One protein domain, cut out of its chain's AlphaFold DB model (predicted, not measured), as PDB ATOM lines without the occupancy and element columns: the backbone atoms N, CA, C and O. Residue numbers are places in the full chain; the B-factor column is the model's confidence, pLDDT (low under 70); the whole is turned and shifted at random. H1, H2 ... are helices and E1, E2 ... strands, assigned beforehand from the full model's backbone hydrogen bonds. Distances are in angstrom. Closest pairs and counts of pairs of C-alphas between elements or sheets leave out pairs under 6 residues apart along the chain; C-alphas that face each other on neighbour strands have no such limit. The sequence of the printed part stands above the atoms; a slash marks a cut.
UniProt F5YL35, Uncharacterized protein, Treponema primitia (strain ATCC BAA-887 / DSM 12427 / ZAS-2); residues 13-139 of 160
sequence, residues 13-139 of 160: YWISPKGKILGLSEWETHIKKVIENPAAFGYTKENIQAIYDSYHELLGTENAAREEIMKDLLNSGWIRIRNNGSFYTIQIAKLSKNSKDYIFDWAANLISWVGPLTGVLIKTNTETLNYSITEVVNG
ATOM      1  N   TYR A  13     242.733 187.725 112.961       97.19
ATOM      2  CA  TYR A  13     241.738 188.649 113.490       97.19
ATOM      3  C   TYR A  13     241.982 190.070 112.987       97.19
ATOM      4  O   TYR A  13     243.121 190.486 112.741       97.19
ATOM      5  N   TRP A  14     240.897 190.827 112.917       97.94
ATOM      6  CA  TRP A  14     240.894 192.279 113.007       97.94
ATOM      7  C   TRP A  14     240.299 192.693 114.350       97.94
ATOM      8  O   TRP A  14     239.310 192.113 114.790       97.94
ATOM      9  N   ILE A  15     240.844 193.729 114.982       98.00
ATOM     10  CA  ILE A  15     240.160 194.439 116.065       98.00
ATOM     11  C   ILE A  15     239.908 195.868 115.604       98.00
ATOM     12  O   ILE A  15     240.836 196.574 115.209       98.00
ATOM     13  N   SER A  16     238.643 196.279 115.626       97.81
ATOM     14  CA  SER A  16     238.242 197.633 115.239       97.81
ATOM     15  C   SER A  16     238.740 198.687 116.240       97.81
ATOM     16  O   SER A  16     238.972 198.361 117.408       97.81
ATOM     17  N   PRO A  17     238.777 199.978 115.860       97.25
ATOM     18  CA  PRO A  17     239.100 201.076 116.780       97.25
ATOM     19  C   PRO A  17     238.171 201.169 118.009       97.25
ATOM     20  O   PRO A  17     238.495 201.823 119.002       97.25
ATOM     21  N   LYS A  18     237.011 200.502 117.953       96.25
ATOM     22  CA  LYS A  18     236.016 200.411 119.032       96.25
ATOM     23  C   LYS A  18     236.099 199.098 119.830       96.25
ATOM     24  O   LYS A  18     235.182 198.799 120.583       96.25
ATOM     25  N   GLY A  19     237.135 198.281 119.620       95.69
ATOM     26  CA  GLY A  19     237.367 197.039 120.367       95.69
ATOM     27  C   GLY A  19     236.617 195.806 119.853       95.69
ATOM     28  O   GLY A  19     236.843 194.708 120.347       95.69
ATOM     29  N   LYS A  20     235.759 195.931 118.830       96.00
ATOM     30  CA  LYS A  20     235.101 194.760 118.218       96.00
ATOM     31  C   LYS A  20     236.134 193.845 117.553       96.00
ATOM     32  O   LYS A  20     236.814 194.296 116.630       96.00
ATOM     33  N   ILE A  21     236.187 192.584 117.982       95.50
ATOM     34  CA  ILE A  21     237.026 191.525 117.408       95.50
ATOM     35  C   ILE A  21     236.274 190.859 116.247       95.50
ATOM     36  O   ILE A  21     235.098 190.521 116.368       95.50
ATOM     37  N   LEU A  22     236.956 190.688 115.120       94.88
ATOM     38  CA  LEU A  22     236.471 190.020 113.917       94.88
ATOM     39  C   LEU A  22     237.450 188.894 113.572       94.88
ATOM     40  O   LEU A  22     238.563 189.178 113.129       94.88
ATOM     41  N   GLY A  23     237.052 187.641 113.790       93.81
ATOM     42  CA  GLY A  23     237.808 186.468 113.344       93.81
ATOM     43  C   GLY A  23     237.728 186.281 111.828       93.81
ATOM     44  O   GLY A  23     236.762 186.705 111.186       93.81
ATOM     45  N   LEU A  24     238.771 185.686 111.257       92.44
ATOM     46  CA  LEU A  24     238.846 185.267 109.862       92.44
ATOM     47  C   LEU A  24     238.918 183.741 109.804       92.44
ATOM     48  O   LEU A  24     239.712 183.126 110.523       92.44
ATOM     49  N   SER A  25     238.126 183.159 108.909       87.31
ATOM     50  CA  SER A  25     238.191 181.734 108.584       87.31
ATOM     51  C   SER A  25     239.475 181.384 107.819       87.31
ATOM     52  O   SER A  25     240.166 182.259 107.297       87.31
ATOM     53  N   GLU A  26     239.789 180.090 107.718       81.25
ATOM     54  CA  GLU A  26     241.014 179.581 107.071       81.25
ATOM     55  C   GLU A  26     241.197 180.041 105.611       81.25
ATOM     56  O   GLU A  26     242.322 180.156 105.127       81.25
ATOM     57  N   TRP A  27     240.099 180.347 104.916       82.62
ATOM     58  CA  TRP A  27     240.072 180.737 103.499       82.62
ATOM     59  C   TRP A  27     240.009 182.259 103.282       82.62
ATOM     60  O   TRP A  27     239.860 182.736 102.146       82.62
ATOM     61  N   GLU A  28     240.058 183.039 104.363       87.94
ATOM     62  CA  GLU A  28     239.994 184.497 104.340       87.94
ATOM     63  C   GLU A  28     241.364 185.113 104.630       87.94
ATOM     64  O   GLU A  28     242.044 184.780 105.598       87.94
ATOM     65  N   THR A  29     241.754 186.090 103.813       92.38
ATOM     66  CA  THR A  29     242.886 186.968 104.118       92.38
ATOM     67  C   THR A  29     242.384 188.279 104.714       92.38
ATOM     68  O   THR A  29     241.234 188.682 104.514       92.38
ATOM     69  N   HIS A  30     243.265 188.991 105.422       95.44
ATOM     70  CA  HIS A  30     242.951 190.314 105.970       95.44
ATOM     71  C   HIS A  30     242.414 191.273 104.910       95.44
ATOM     72  O   HIS A  30     241.440 191.966 105.184       95.44
ATOM     73  N   ILE A  31     243.021 191.287 103.717       96.25
ATOM     74  CA  ILE A  31     242.582 192.149 102.616       96.25
ATOM     75  C   ILE A  31     241.262 191.674 102.010       96.25
ATOM     76  O   ILE A  31     240.381 192.496 101.783       96.25
ATOM     77  N   LYS A  32     241.077 190.361 101.822       95.00
ATOM     78  CA  LYS A  32     239.828 189.805 101.293       95.00
ATOM     79  C   LYS A  32     238.636 190.210 102.162       95.00
ATOM     80  O   LYS A  32     237.643 190.691 101.630       95.00
ATOM     81  N   LYS A  33     238.781 190.159 103.492       95.44
ATOM     82  CA  LYS A  33     237.736 190.604 104.430       95.44
ATOM     83  C   LYS A  33     237.368 192.083 104.268       95.44
ATOM     84  O   LYS A  33     236.199 192.440 104.403       95.44
ATOM     85  N   VAL A  34     238.357 192.934 103.987       97.06
ATOM     86  CA  VAL A  34     238.155 194.373 103.744       97.06
ATOM     87  C   VAL A  34     237.442 194.597 102.411       97.06
ATOM     88  O   VAL A  34     236.485 195.360 102.364       97.06
ATOM     89  N   ILE A  35     237.847 193.892 101.350       96.75
ATOM     90  CA  ILE A  35     237.224 193.979 100.017       96.75
ATOM     91  C   ILE A  35     235.767 193.497 100.042       96.75
ATOM     92  O   ILE A  35     234.894 194.108  99.425       96.75
ATOM     93  N   GLU A  36     235.487 192.403 100.752       95.31
ATOM     94  CA  GLU A  36     234.150 191.806 100.820       95.31
ATOM     95  C   GLU A  36     233.184 192.613 101.698       95.31
ATOM     96  O   GLU A  36     231.982 192.636 101.427       95.31
ATOM     97  N   ASN A  37     233.690 193.307 102.725       95.56
ATOM     98  CA  ASN A  37     232.880 194.120 103.633       95.56
ATOM     99  C   ASN A  37     233.484 195.516 103.891       95.56
ATOM    100  O   ASN A  37     233.808 195.850 105.034       95.56
ATOM    101  N   PRO A  38     233.611 196.366 102.860       96.94
ATOM    102  CA  PRO A  38     234.367 197.617 102.943       96.94
ATOM    103  C   PRO A  38     233.772 198.606 103.947       96.94
ATOM    104  O   PRO A  38     234.509 199.263 104.682       96.94
ATOM    105  N   ALA A  39     232.442 198.647 104.065       97.00
ATOM    106  CA  ALA A  39     231.746 199.556 104.970       97.00
ATOM    107  C   ALA A  39     232.107 199.313 106.445       97.00
ATOM    108  O   ALA A  39     232.218 200.264 107.218       97.00
ATOM    109  N   ALA A  40     232.355 198.057 106.840       95.75
ATOM    110  CA  ALA A  40     232.798 197.740 108.199       95.75
ATOM    111  C   ALA A  40     234.175 198.336 108.529       95.75
ATOM    112  O   ALA A  40     234.471 198.544 109.704       95.75
ATOM    113  N   PHE A  41     234.976 198.626 107.503       97.62
ATOM    114  CA  PHE A  41     236.322 199.183 107.590       97.62
ATOM    115  C   PHE A  41     236.388 200.675 107.232       97.62
ATOM    116  O   PHE A  41     237.468 201.251 107.265       97.62
ATOM    117  N   GLY A  42     235.247 201.314 106.948       96.69
ATOM    118  CA  GLY A  42     235.192 202.730 106.570       96.69
ATOM    119  C   GLY A  42     235.483 203.005 105.092       96.69
ATOM    120  O   GLY A  42     235.721 204.153 104.735       96.69
ATOM    121  N   TYR A  43     235.431 201.983 104.237       97.69
ATOM    122  CA  TYR A  43     235.586 202.113 102.789       97.69
ATOM    123  C   TYR A  43     234.267 201.900 102.040       97.69
ATOM    124  O   TYR A  43     233.299 201.336 102.557       97.69
ATOM    125  N   THR A  44     234.274 202.278 100.765       97.94
ATOM    126  CA  THR A  44     233.346 201.774  99.744       97.94
ATOM    127  C   THR A  44     234.087 200.827  98.796       97.94
ATOM    128  O   THR A  44     235.322 200.778  98.804       97.94
ATOM    129  N   LYS A  45     233.357 200.068  97.971       97.12
ATOM    130  CA  LYS A  45     233.992 199.212  96.954       97.12
ATOM    131  C   LYS A  45     234.736 200.060  95.926       97.12
ATOM    132  O   LYS A  45     235.838 199.706  95.526       97.12
ATOM    133  N   GLU A  46     234.156 201.197  95.567       97.75
ATOM    134  CA  GLU A  46     234.687 202.158  94.609       97.75
ATOM    135  C   GLU A  46     235.988 202.779  95.127       97.75
ATOM    136  O   GLU A  46     236.959 202.872  94.384       97.75
ATOM    137  N   ASN A  47     236.044 203.130  96.419       97.31
ATOM    138  CA  ASN A  47     237.268 203.627  97.050       97.31
ATOM    139  C   ASN A  47     238.393 202.586  97.013       97.31
ATOM    140  O   ASN A  47     239.524 202.938  96.695       97.31
ATOM    141  N   ILE A  48     238.101 201.318  97.322       98.00
ATOM    142  CA  ILE A  48     239.112 200.252  97.272       98.00
ATOM    143  C   ILE A  48     239.577 200.022  95.835       98.00
ATOM    144  O   ILE A  48     240.778 199.943  95.594       98.00
ATOM    145  N   GLN A  49     238.645 199.937  94.882       98.06
ATOM    146  CA  GLN A  49     238.982 199.747  93.475       98.06
ATOM    147  C   GLN A  49     239.868 200.886  92.963       98.06
ATOM    148  O   GLN A  49     240.893 200.618  92.351       98.06
ATOM    149  N   ALA A  50     239.545 202.137  93.300       98.12
ATOM    150  CA  ALA A  50     240.345 203.294  92.913       98.12
ATOM    151  C   ALA A  50     241.786 203.243  93.455       98.12
ATOM    152  O   ALA A  50     242.707 203.675  92.764       98.12
ATOM    153  N   ILE A  51     241.998 202.698  94.661       98.19
ATOM    154  CA  ILE A  51     243.348 202.474  95.200       98.19
ATOM    155  C   ILE A  51     244.075 201.415  94.366       98.19
ATOM    156  O   ILE A  51     245.198 201.639  93.945       98.19
ATOM    157  N   TYR A  52     243.447 200.279  94.065       98.38
ATOM    158  CA  TYR A  52     244.074 199.257  93.215       98.38
ATOM    159  C   TYR A  52     244.406 199.774  91.806       98.38
ATOM    160  O   TYR A  52     245.510 199.552  91.305       98.38
ATOM    161  N   ASP A  53     243.491 200.534  91.204       98.12
ATOM    162  CA  ASP A  53     243.662 201.115  89.874       98.12
ATOM    163  C   ASP A  53     244.808 202.136  89.827       98.12
ATOM    164  O   ASP A  53     245.544 202.180  88.839       98.12
ATOM    165  N   SER A  54     245.003 202.928  90.892       98.12
ATOM    166  CA  SER A  54     246.078 203.932  90.965       98.12
ATOM    167  C   SER A  54     247.479 203.309  90.982       98.12
ATOM    168  O   SER A  54     248.433 203.930  90.515       98.12
ATOM    169  N   TYR A  55     247.585 202.065  91.454       97.38
ATOM    170  CA  TYR A  55     248.802 201.257  91.423       97.38
ATOM    171  C   TYR A  55     248.903 200.349  90.189       97.38
ATOM    172  O   TYR A  55     249.900 199.645  90.035       97.38
ATOM    173  N   HIS A  56     247.905 200.365  89.297       97.69
ATOM    174  CA  HIS A  56     247.793 199.436  88.166       97.69
ATOM    175  C   HIS A  56     247.797 197.957  88.594       97.69
ATOM    176  O   HIS A  56     248.335 197.089  87.902       97.69
ATOM    177  N   GLU A  57     247.194 197.661  89.744       97.44
ATOM    178  CA  GLU A  57     247.134 196.328  90.337       97.44
ATOM    179  C   GLU A  57     245.726 195.735  90.217       97.44
ATOM    180  O   GLU A  57     244.721 196.429  90.346       97.44
ATOM    181  N   LEU A  58     245.626 194.417  90.013       96.50
ATOM    182  CA  LEU A  58     244.328 193.739  90.047       96.50
ATOM    183  C   LEU A  58     243.791 193.701  91.483       96.50
ATOM    184  O   LEU A  58     244.537 193.395  92.420       96.50
ATOM    185  N   LEU A  59     242.487 193.940  91.644       95.69
ATOM    186  CA  LEU A  59     241.815 193.911  92.943       95.69
ATOM    187  C   LEU A  59     242.104 192.599  93.692       95.69
ATOM    188  O   LEU A  59     241.915 191.504  93.164       95.69
ATOM    189  N   GLY A  60     242.544 192.721  94.944       91.88
ATOM    190  CA  GLY A  60     242.850 191.583  95.813       91.88
ATOM    191  C   GLY A  60     244.261 191.013  95.667       91.88
ATOM    192  O   GLY A  60     244.622 190.126  96.439       91.88
ATOM    193  N   THR A  61     245.085 191.531  94.751       93.50
ATOM    194  CA  THR A  61     246.519 191.204  94.736       93.50
ATOM    195  C   THR A  61     247.229 191.773  95.968       93.50
ATOM    196  O   THR A  61     246.817 192.784  96.545       93.50
ATOM    197  N   GLU A  62     248.279 191.084  96.422       91.19
ATOM    198  CA  GLU A  62     249.008 191.418  97.652       91.19
ATOM    199  C   GLU A  62     250.278 192.245  97.394       91.19
ATOM    200  O   GLU A  62     251.360 191.886  97.853       91.19
ATOM    201  N   ASN A  63     250.128 193.361  96.680       94.75
ATOM    202  CA  ASN A  63     251.220 194.271  96.326       94.75
ATOM    203  C   ASN A  63     251.023 195.659  96.986       94.75
ATOM    204  O   ASN A  63     250.556 195.738  98.128       94.75
ATOM    205  N   ALA A  64     251.402 196.753  96.317       97.00
ATOM    206  CA  ALA A  64     251.480 198.087  96.904       97.00
ATOM    207  C   ALA A  64     250.105 198.661  97.285       97.00
ATOM    208  O   ALA A  64     249.981 199.265  98.353       97.00
ATOM    209  N   ALA A  65     249.049 198.393  96.507       97.06
ATOM    210  CA  ALA A  65     247.691 198.825  96.845       97.06
ATOM    211  C   ALA A  65     247.210 198.194  98.162       97.06
ATOM    212  O   ALA A  65     246.610 198.852  99.017       97.06
ATOM    213  N   ARG A  66     247.540 196.911  98.378       96.81
ATOM    214  CA  ARG A  66     247.258 196.219  99.645       96.81
ATOM    215  C   ARG A  66     247.988 196.891 100.800       96.81
ATOM    216  O   ARG A  66     247.427 197.021 101.887       96.81
ATOM    217  N   GLU A  67     249.252 197.254 100.609       96.56
ATOM    218  CA  GLU A  67     250.048 197.909 101.646       96.56
ATOM    219  C   GLU A  67     249.494 199.284 102.016       96.56
ATOM    220  O   GLU A  67     249.428 199.586 103.211       96.56
ATOM    221  N   GLU A  68     249.028 200.063 101.037       97.56
ATOM    222  CA  GLU A  68     248.366 201.347 101.272       97.56
ATOM    223  C   GLU A  68     247.128 201.181 102.162       97.56
ATOM    224  O   GLU A  68     247.060 201.785 103.236       97.56
ATOM    225  N   ILE A  69     246.207 200.284 101.787       97.94
ATOM    226  CA  ILE A  69     244.980 200.017 102.556       97.94
ATOM    227  C   ILE A  69     245.315 199.532 103.972       97.94
ATOM    228  O   ILE A  69     244.748 200.000 104.959       97.94
ATOM    229  N   MET A  70     246.260 198.595 104.110       97.31
ATOM    230  CA  MET A  70     246.653 198.085 105.429       97.31
ATOM    231  C   MET A  70     247.237 199.197 106.301       97.31
ATOM    232  O   MET A  70     246.906 199.286 107.482       97.31
ATOM    233  N   LYS A  71     248.102 200.045 105.740       97.00
ATOM    234  CA  LYS A  71     248.721 201.157 106.463       97.00
ATOM    235  C   LYS A  71     247.673 202.169 106.921       97.00
ATOM    236  O   LYS A  71     247.731 202.603 108.072       97.00
ATOM    237  N   ASP A  72     246.725 202.515 106.057       98.00
ATOM    238  CA  ASP A  72     245.631 203.426 106.387       98.00
ATOM    239  C   ASP A  72     244.753 202.879 107.524       98.00
ATOM    240  O   ASP A  72     244.530 203.558 108.531       98.00
ATOM    241  N   LEU A  73     244.374 201.598 107.459       98.31
ATOM    242  CA  LEU A  73     243.622 200.933 108.528       98.31
ATOM    243  C   LEU A  73     244.368 200.940 109.867       98.31
ATOM    244  O   LEU A  73     243.788 201.295 110.898       98.31
ATOM    245  N   LEU A  74     245.657 200.582 109.867       97.88
ATOM    246  CA  LEU A  74     246.477 200.585 111.082       97.88
ATOM    247  C   LEU A  74     246.579 201.993 111.688       97.88
ATOM    248  O   LEU A  74     246.474 202.142 112.909       97.88
ATOM    249  N   ASN A  75     246.750 203.023 110.856       96.50
ATOM    250  CA  ASN A  75     246.799 204.422 111.295       96.50
ATOM    251  C   ASN A  75     245.443 204.924 111.806       96.50
ATOM    252  O   ASN A  75     245.401 205.726 112.738       96.50
ATOM    253  N   SER A  76     244.348 204.388 111.271       96.56
ATOM    254  CA  SER A  76     242.977 204.635 111.728       96.56
ATOM    255  C   SER A  76     242.611 203.878 113.014       96.56
ATOM    256  O   SER A  76     241.481 203.966 113.496       96.56
ATOM    257  N   GLY A  77     243.560 203.144 113.605       97.00
ATOM    258  CA  GLY A  77     243.405 202.474 114.896       97.00
ATOM    259  C   GLY A  77     242.918 201.028 114.816       97.00
ATOM    260  O   GLY A  77     242.615 200.447 115.858       97.00
ATOM    261  N   TRP A  78     242.846 200.434 113.621       98.50
ATOM    262  CA  TRP A  78     242.629 198.994 113.495       98.50
ATOM    263  C   TRP A  78     243.854 198.214 113.971       98.50
ATOM    264  O   TRP A  78     244.999 198.643 113.818       98.50
ATOM    265  N   ILE A  79     243.605 197.031 114.525       98.56
ATOM    266  CA  ILE A  79     244.642 196.101 114.972       98.56
ATOM    267  C   ILE A  79     244.540 194.842 114.127       98.56
ATOM    268  O   ILE A  79     243.496 194.190 114.095       98.56
ATOM    269  N   ARG A  80     245.633 194.479 113.464       98.25
ATOM    270  CA  ARG A  80     245.723 193.252 112.680       98.25
ATOM    271  C   ARG A  80     246.386 192.170 113.511       98.25
ATOM    272  O   ARG A  80     247.502 192.375 113.978       98.25
ATOM    273  N   ILE A  81     245.763 191.008 113.649       98.12
ATOM    274  CA  ILE A  81     246.364 189.857 114.331       98.12
ATOM    275  C   ILE A  81     246.431 188.679 113.363       98.12
ATOM    276  O   ILE A  81     245.470 188.384 112.657       98.12
ATOM    277  N   ARG A  82     247.580 188.008 113.308       96.06
ATOM    278  CA  ARG A  82     247.814 186.815 112.488       96.06
ATOM    279  C   ARG A  82     248.328 185.680 113.364       96.06
ATOM    280  O   ARG A  82     249.330 185.875 114.054       96.06
ATOM    281  N   ASN A  83     247.697 184.514 113.280       94.75
ATOM    282  CA  ASN A  83     248.246 183.268 113.803       94.75
ATOM    283  C   ASN A  83     249.300 182.730 112.818       94.75
ATOM    284  O   ASN A  83     249.053 182.653 111.616       94.75
ATOM    285  N   ASN A  84     250.492 182.392 113.310       92.38
ATOM    286  CA  ASN A  84     251.579 181.803 112.514       92.38
ATOM    287  C   ASN A  84     251.820 180.331 112.903       92.38
ATOM    288  O   ASN A  84     252.908 179.803 112.691       92.38
ATOM    289  N   GLY A  85     250.832 179.690 113.533       89.38
ATOM    290  CA  GLY A  85     250.907 178.339 114.087       89.38
ATOM    291  C   GLY A  85     251.417 178.349 115.526       89.38
ATOM    292  O   GLY A  85     250.665 178.078 116.455       89.38
ATOM    293  N   SER A  86     252.689 178.699 115.732       90.94
ATOM    294  CA  SER A  86     253.330 178.648 117.060       90.94
ATOM    295  C   SER A  86     253.298 179.969 117.842       90.94
ATOM    296  O   SER A  86     253.578 179.990 119.042       90.94
ATOM    297  N   PHE A  87     252.963 181.081 117.184       95.25
ATOM    298  CA  PHE A  87     252.888 182.410 117.794       95.25
ATOM    299  C   PHE A  87     251.956 183.343 117.013       95.25
ATOM    300  O   PHE A  87     251.689 183.153 115.821       95.25
ATOM    301  N   TYR A  88     251.524 184.416 117.668       97.56
ATOM    302  CA  TYR A  88     250.708 185.467 117.071       97.56
ATOM    303  C   TYR A  88     251.552 186.694 116.742       97.56
ATOM    304  O   TYR A  88     252.405 187.104 117.525       97.56
ATOM    305  N   THR A  89     251.293 187.310 115.590       97.62
ATOM    306  CA  THR A  89     251.806 188.647 115.269       97.62
ATOM    307  C   THR A  89     250.661 189.641 115.328       97.62
ATOM    308  O   THR A  89     249.669 189.464 114.627       97.62
ATOM    309  N   ILE A  90     250.824 190.696 116.118       98.19
ATOM    310  CA  ILE A  90     249.920 191.841 116.199       98.19
ATOM    311  C   ILE A  90     250.586 193.012 115.479       98.19
ATOM    312  O   ILE A  90     251.730 193.342 115.778       98.19
ATOM    313  N   GLN A  91     249.894 193.645 114.540       98.38
ATOM    314  CA  GLN A  91     250.318 194.896 113.916       98.38
ATOM    315  C   GLN A  91     249.341 196.001 114.300       98.38
ATOM    316  O   GLN A  91     248.125 195.817 114.234       98.38
ATOM    317  N   ILE A  92     249.884 197.142 114.709       97.25
ATOM    318  CA  ILE A  92     249.131 198.319 115.141       97.25
ATOM    319  C   ILE A  92     249.979 199.567 114.895       97.25
ATOM    320  O   ILE A  92     251.189 199.500 115.054       97.25
ATOM    321  N   ALA A  93     249.403 200.724 114.563       96.25
ATOM    322  CA  ALA A  93     250.222 201.931 114.398       96.25
ATOM    323  C   ALA A  93     250.921 202.354 115.708       96.25
ATOM    324  O   ALA A  93     252.126 202.619 115.727       96.25
ATOM    325  N   LYS A  94     250.174 202.388 116.822       94.00
ATOM    326  CA  LYS A  94     250.655 202.832 118.140       94.00
ATOM    327  C   LYS A  94     249.946 202.108 119.283       94.00
ATOM    328  O   LYS A  94     248.725 201.988 119.286       94.00
ATOM    329  N   LEU A  95     250.702 201.736 120.317       92.62
ATOM    330  CA  LEU A  95     250.167 201.184 121.566       92.62
ATOM    331  C   LEU A  95     249.613 202.282 122.495       92.62
ATOM    332  O   LEU A  95     250.271 202.744 123.430       92.62
ATOM    333  N   SER A  96     248.374 202.686 122.236       92.31
ATOM    334  CA  SER A  96     247.557 203.515 123.133       92.31
ATOM    335  C   SER A  96     247.050 202.727 124.354       92.31
ATOM    336  O   SER A  96     247.257 201.518 124.449       92.31
ATOM    337  N   LYS A  97     246.378 203.407 125.295       91.88
ATOM    338  CA  LYS A  97     245.673 202.740 126.402       91.88
ATOM    339  C   LYS A  97     244.583 201.804 125.862       91.88
ATOM    340  O   LYS A  97     244.694 200.601 126.042       91.88
ATOM    341  N   ASN A  98     243.649 202.338 125.073       93.19
ATOM    342  CA  ASN A  98     242.526 201.573 124.521       93.19
ATOM    343  C   ASN A  98     242.984 200.347 123.724       93.19
ATOM    344  O   ASN A  98     242.458 199.259 123.897       93.19
ATOM    345  N   SER A  99     244.011 200.489 122.882       94.94
ATOM    346  CA  SER A  99     244.513 199.347 122.113       94.94
ATOM    347  C   SER A  99     245.124 198.250 122.981       94.94
ATOM    348  O   SER A  99     245.078 197.090 122.594       94.94
ATOM    349  N   LYS A 100     245.721 198.596 124.130       95.12
ATOM    350  CA  LYS A 100     246.221 197.587 125.074       95.12
ATOM    351  C   LYS A 100     245.064 196.859 125.727       95.12
ATOM    352  O   LYS A 100     245.134 195.642 125.806       95.12
ATOM    353  N   ASP A 101     244.025 197.591 126.121       94.69
ATOM    354  CA  ASP A 101     242.814 197.012 126.704       94.69
ATOM    355  C   ASP A 101     242.183 196.021 125.711       94.69
ATOM    356  O   ASP A 101     241.957 194.867 126.049       94.69
ATOM    357  N   TYR A 102     242.066 196.395 124.431       96.94
ATOM    358  CA  TYR A 102     241.543 195.493 123.398       96.94
ATOM    359  C   TYR A 102     242.426 194.262 123.137       96.94
ATOM    360  O   TYR A 102     241.917 193.172 122.876       96.94
ATOM    361  N   ILE A 103     243.754 194.416 123.176       96.88
ATOM    362  CA  ILE A 103     244.687 193.286 123.034       96.88
ATOM    363  C   ILE A 103     244.613 192.374 124.266       96.88
ATOM    364  O   ILE A 103     244.692 191.157 124.116       96.88
ATOM    365  N   PHE A 104     244.458 192.942 125.464       95.50
ATOM    366  CA  PHE A 104     244.232 192.187 126.693       95.50
ATOM    367  C   PHE A 104     242.931 191.386 126.599       95.50
ATOM    368  O   PHE A 104     242.970 190.180 126.822       95.50
ATOM    369  N   ASP A 105     241.829 192.008 126.177       94.62
ATOM    370  CA  ASP A 105     240.537 191.335 126.015       94.62
ATOM    371  C   ASP A 105     240.634 190.188 125.001       94.62
ATOM    372  O   ASP A 105     240.186 189.071 125.261       94.62
ATOM    373  N   TRP A 106     241.274 190.426 123.853       96.69
ATOM    374  CA  TRP A 106     241.546 189.375 122.869       96.69
ATOM    375  C   TRP A 106     242.365 188.225 123.471       96.69
ATOM    376  O   TRP A 106     241.995 187.060 123.330       96.69
ATOM    377  N   ALA A 107     243.454 188.535 124.179       96.06
ATOM    378  CA  ALA A 107     244.325 187.525 124.766       96.06
ATOM    379  C   ALA A 107     243.626 186.726 125.876       96.06
ATOM    380  O   ALA A 107     243.820 185.515 125.967       96.06
ATOM    381  N   ALA A 108     242.798 187.383 126.690       94.19
ATOM    382  CA  ALA A 108     242.034 186.758 127.763       94.19
ATOM    383  C   ALA A 108     240.999 185.761 127.222       94.19
ATOM    384  O   ALA A 108     240.807 184.705 127.818       94.19
ATOM    385  N   ASN A 109     240.394 186.050 126.064       93.69
ATOM    386  CA  ASN A 109     239.494 185.112 125.385       93.69
ATOM    387  C   ASN A 109     240.235 183.930 124.732       93.69
ATOM    388  O   ASN A 109     239.659 182.857 124.558       93.69
ATOM    389  N   LEU A 110     241.509 184.108 124.375       94.12
ATOM    390  CA  LEU A 110     242.301 183.098 123.673       94.12
ATOM    391  C   LEU A 110     243.074 182.154 124.609       94.12
ATOM    392  O   LEU A 110     243.295 180.999 124.255       94.12
ATOM    393  N   ILE A 111     243.512 182.623 125.782       93.31
ATOM    394  CA  ILE A 111     244.523 181.944 126.613       93.31
ATOM    395  C   ILE A 111     244.145 180.523 127.058       93.31
ATOM    396  O   ILE A 111     245.035 179.699 127.221       93.31
ATOM    397  N   SER A 112     242.858 180.203 127.219       92.44
ATOM    398  CA  SER A 112     242.412 178.842 127.566       92.44
ATOM    399  C   SER A 112     242.596 177.826 126.435       92.44
ATOM    400  O   SER A 112     242.531 176.625 126.681       92.44
ATOM    401  N   TRP A 113     242.807 178.299 125.205       92.69
ATOM    402  CA  TRP A 113     242.893 177.485 123.987       92.69
ATOM    403  C   TRP A 113     244.319 177.313 123.473       92.69
ATOM    404  O   TRP A 113     244.578 176.486 122.604       92.69
ATOM    405  N   VAL A 114     245.254 178.106 123.989       92.81
ATOM    406  CA  VAL A 114     246.655 178.106 123.573       92.81
ATOM    407  C   VAL A 114     247.555 177.861 124.778       92.81
ATOM    408  O   VAL A 114     247.154 178.020 125.927       92.81
ATOM    409  N   GLY A 115     248.806 177.476 124.538       91.06
ATOM    410  CA  GLY A 115     249.763 177.312 125.628       91.06
ATOM    411  C   GLY A 115     250.045 178.651 126.333       91.06
ATOM    412  O   GLY A 115     250.164 179.683 125.672       91.06
ATOM    413  N   PRO A 116     250.266 178.676 127.660       93.56
ATOM    414  CA  PRO A 116     250.544 179.916 128.397       93.56
ATOM    415  C   PRO A 116     251.832 180.625 127.937       93.56
ATOM    416  O   PRO A 116     252.012 181.824 128.174       93.56
ATOM    417  N   LEU A 117     252.729 179.892 127.274       94.69
ATOM    418  CA  LEU A 117     253.977 180.391 126.700       94.69
ATOM    419  C   LEU A 117     253.873 180.737 125.208       94.69
ATOM    420  O   LEU A 117     254.876 181.155 124.631       94.69
ATOM    421  N   THR A 118     252.700 180.590 124.581       96.06
ATOM    422  CA  THR A 118     252.496 180.960 123.174       96.06
ATOM    423  C   THR A 118     252.939 182.403 122.951       96.06
ATOM    424  O   THR A 118     252.520 183.314 123.667       96.06
ATOM    425  N   GLY A 119     253.827 182.601 121.977       96.62
ATOM    426  CA  GLY A 119     254.437 183.899 121.714       96.62
ATOM    427  C   GLY A 119     253.446 184.901 121.126       96.62
ATOM    428  O   GLY A 119     252.592 184.552 120.311       96.62
ATOM    429  N   VAL A 120     253.602 186.166 121.502       97.12
ATOM    430  CA  VAL A 120     252.891 187.315 120.942       97.12
ATOM    431  C   VAL A 120     253.918 188.377 120.562       97.12
ATOM    432  O   VAL A 120     254.575 188.981 121.414       97.12
ATOM    433  N   LEU A 121     254.056 188.597 119.258       97.31
ATOM    434  CA  LEU A 121     254.931 189.591 118.654       97.31
ATOM    435  C   LEU A 121     254.108 190.830 118.294       97.31
ATOM    436  O   LEU A 121     253.323 190.790 117.349       97.31
ATOM    437  N   ILE A 122     254.290 191.935 119.007       96.50
ATOM    438  CA  ILE A 122     253.571 193.187 118.742       96.50
ATOM    439  C   ILE A 122     254.473 194.127 117.952       96.50
ATOM    440  O   ILE A 122     255.484 194.604 118.463       96.50
ATOM    441  N   LYS A 123     254.101 194.407 116.706       96.75
ATOM    442  CA  LYS A 123     254.778 195.341 115.808       96.75
ATOM    443  C   LYS A 123     254.017 196.661 115.788       96.75
ATOM    444  O   LYS A 123     252.851 196.702 115.398       96.75
ATOM    445  N   THR A 124     254.698 197.720 116.199       95.00
ATOM    446  CA  THR A 124     254.246 199.102 116.040       95.00
ATOM    447  C   THR A 124     254.993 199.784 114.899       95.00
ATOM    448  O   THR A 124     255.937 199.210 114.352       95.00
ATOM    449  N   ASN A 125     254.633 201.026 114.571       91.44
ATOM    450  CA  ASN A 125     255.394 201.816 113.599       91.44
ATOM    451  C   ASN A 125     256.847 202.085 114.045       91.44
ATOM    452  O   ASN A 125     257.691 202.380 113.204       91.44
ATOM    453  N   THR A 126     257.147 202.010 115.346       90.81
ATOM    454  CA  THR A 126     258.449 202.413 115.909       90.81
ATOM    455  C   THR A 126     259.240 201.277 116.545       90.81
ATOM    456  O   THR A 126     260.451 201.387 116.707       90.81
ATOM    457  N   GLU A 127     258.579 200.198 116.953       92.19
ATOM    458  CA  GLU A 127     259.213 199.121 117.713       92.19
ATOM    459  C   GLU A 127     258.509 197.779 117.529       92.19
ATOM    460  O   GLU A 127     257.346 197.700 117.131       92.19
ATOM    461  N   THR A 128     259.228 196.711 117.863       94.12
ATOM    462  CA  THR A 128     258.703 195.349 117.935       94.12
ATOM    463  C   THR A 128     258.913 194.805 119.344       94.12
ATOM    464  O   THR A 128     260.036 194.793 119.845       94.12
ATOM    465  N   LEU A 129     257.836 194.340 119.970       93.44
ATOM    466  CA  LEU A 129     257.805 193.837 121.339       93.44
ATOM    467  C   LEU A 129     257.464 192.345 121.347       93.44
ATOM    468  O   LEU A 129     256.664 191.887 120.535       93.44
ATOM    469  N   ASN A 130     258.054 191.598 122.279       95.00
ATOM    470  CA  ASN A 130     257.852 190.158 122.429       95.00
ATOM    471  C   ASN A 130     257.310 189.845 123.819       95.00
ATOM    472  O   ASN A 130     257.929 190.225 124.816       95.00
ATOM    473  N   TYR A 131     256.208 189.107 123.861       95.62
ATOM    474  CA  TYR A 131     255.553 188.649 125.080       95.62
ATOM    475  C   TYR A 131     255.128 187.189 124.937       95.62
ATOM    476  O   TYR A 131     255.009 186.688 123.819       95.62
ATOM    477  N   SER A 132     254.846 186.511 126.045       96.25
ATOM    478  CA  SER A 132     253.930 185.364 126.009       96.25
ATOM    479  C   SER A 132     252.478 185.823 126.144       96.25
ATOM    480  O   SER A 132     252.208 186.892 126.697       96.25
ATOM    481  N   ILE A 133     251.523 185.001 125.706       95.88
ATOM    482  CA  ILE A 133     250.090 185.270 125.891       95.88
ATOM    483  C   ILE A 133     249.744 185.507 127.372       95.88
ATOM    484  O   ILE A 133     248.985 186.416 127.690       95.88
ATOM    485  N   THR A 134     250.397 184.795 128.300       95.56
ATOM    486  CA  THR A 134     250.243 185.013 129.748       95.56
ATOM    487  C   THR A 134     250.772 186.374 130.195       95.56
ATOM    488  O   THR A 134     250.189 187.009 131.070       95.56
ATOM    489  N   GLU A 135     251.886 186.855 129.635       95.19
ATOM    490  CA  GLU A 135     252.380 188.204 129.936       95.19
ATOM    491  C   GLU A 135     251.406 189.277 129.425       95.19
ATOM    492  O   GLU A 135     251.185 190.267 130.126       95.19
ATOM    493  N   VAL A 136     250.790 189.060 128.258       95.06
ATOM    494  CA  VAL A 136     249.760 189.952 127.706       95.06
ATOM    495  C   VAL A 136     248.525 189.994 128.609       95.06
ATOM    496  O   VAL A 136     248.123 191.081 129.018       95.06
ATOM    497  N   VAL A 137     247.976 188.832 128.984       93.38
ATOM    498  CA  VAL A 137     246.822 188.733 129.895       93.38
ATOM    499  C   VAL A 137     247.141 189.336 131.263       93.38
ATOM    500  O   VAL A 137     246.325 190.024 131.843       93.38
ATOM    501  N   ASN A 138     248.356 189.208 131.785       91.81
ATOM    502  CA  ASN A 138     248.694 189.847 133.064       91.81
ATOM    503  C   ASN A 138     248.999 191.356 132.950       91.81
ATOM    504  O   ASN A 138     249.612 191.932 133.849       91.81
ATOM    505  N   GLY A 139     248.630 192.003 131.839       83.62
ATOM    506  CA  GLY A 139     248.768 193.445 131.657       83.62
ATOM    507  C   GLY A 139     250.215 193.927 131.519       83.62
ATOM    508  O   GLY A 139     250.482 195.116 131.688       83.62
TER     509      GLY A 139
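What this domain is: This is residues 13 to 139 of the 160 residues of an uncharacterized protein of Treponema primitia (strain ATCC BAA-887 / DSM 12427 / ZAS-2) (UniProt F5YL35). A twisted sheet of six strands bends partly round the long helix H5, with the short H6 beside H5 on the same side of the sheet, while a loose cluster of four helices, H1 to H4, forms a second lobe beyond the opposite side. H1 and the last part of H4 join the two lobes, and H3 makes the far end of the long axis. The printed part has 127 residues, with six named helices and six named strands that follow each other along the chain as E1 E2 H1 H2 H3 H4 E3 E4 H5 E5 E6 H6, and its class is mixed, helices and strands. The sheet runs E2 E1 E3 E4 E5 E6, mixed, with E4 and E5 parallel. The whole is compact, with a radius of gyration of the C-alphas of 15.1 A, yet elongated, spanning 44 by 29 by 23 A.

Where its parts are: Find C-alpha 13 at (241.738, 188.649, 113.490), where E1, residues 13 to 15, begins; E2 is residues 21 to 24. Look next at E3, residues 79 to 83, 13.4 A long, E4, residues 87 to 91, 13.3 A, E5, residues 119 to 123, 12.9 A, and E6, residues 128 to 132, 13.7 A. H5, residues 97 to 110, runs 20.1 A from (245.673, 202.740, 126.402). H1 is residues 30 to 36, H2 38 to 41, H3 45 to 54, 14.3 A, and H4 64 to 75, 16.4 A. H6, residues 133 to 137, ends at (246.822, 188.733, 129.895).

How they stand to each other: Start at the sheet's edge strand E2: E2 and E1 are a hairpin, with N 22 and O 14 at 2.8 A. E1 and E3 are antiparallel, N 13 to O 81 being 2.8 A. The hairpin E3 and E4 has N 91 and O 80 at 2.8 A. E4 and E5 are parallel at 16 degrees, with N 90 and O 121 at 2.8 A; with H5 between them they form a strand-helix-strand unit, two parallel neighbour strands joined through a helix, whose crossover is right-handed. The hairpin E5 and E6 has N 120 and O 131 at 2.8 A. H5 and H6 are on the same face; H5 touches H6 with its residues 103 to 108, the closest C-alphas being those of Phe 104 and Val 137, 5.4 A. H1 is on the opposite face at a height over the sheet of 10.6 A, over E2, and across the strands at 69 degrees to E2 on the local plane. H4 only grazes the sheet with residues 70 to 74, and touches H3 with residues 65 to 69, the closest C-alphas being those of Tyr 52 and Ala 65, 5.1 A, at a steep tilt of 53 degrees, opposite ways. H2 is close to H1 but not clearly touching, the closest C-alphas being those of Val 34 and Phe 41, 6.4 A. In H1, H3, H4, H5 and H6 every O i to N i+4 pair is within hydrogen-bond range; H2 is too short for one.

The domain as a whole: The C-alphas farthest apart are those of His 56 and Asn 138, 45.9 A. The printed part has no cut and no long link. The mean pLDDT of the printed part is 95.3, and no printed residue is under 70.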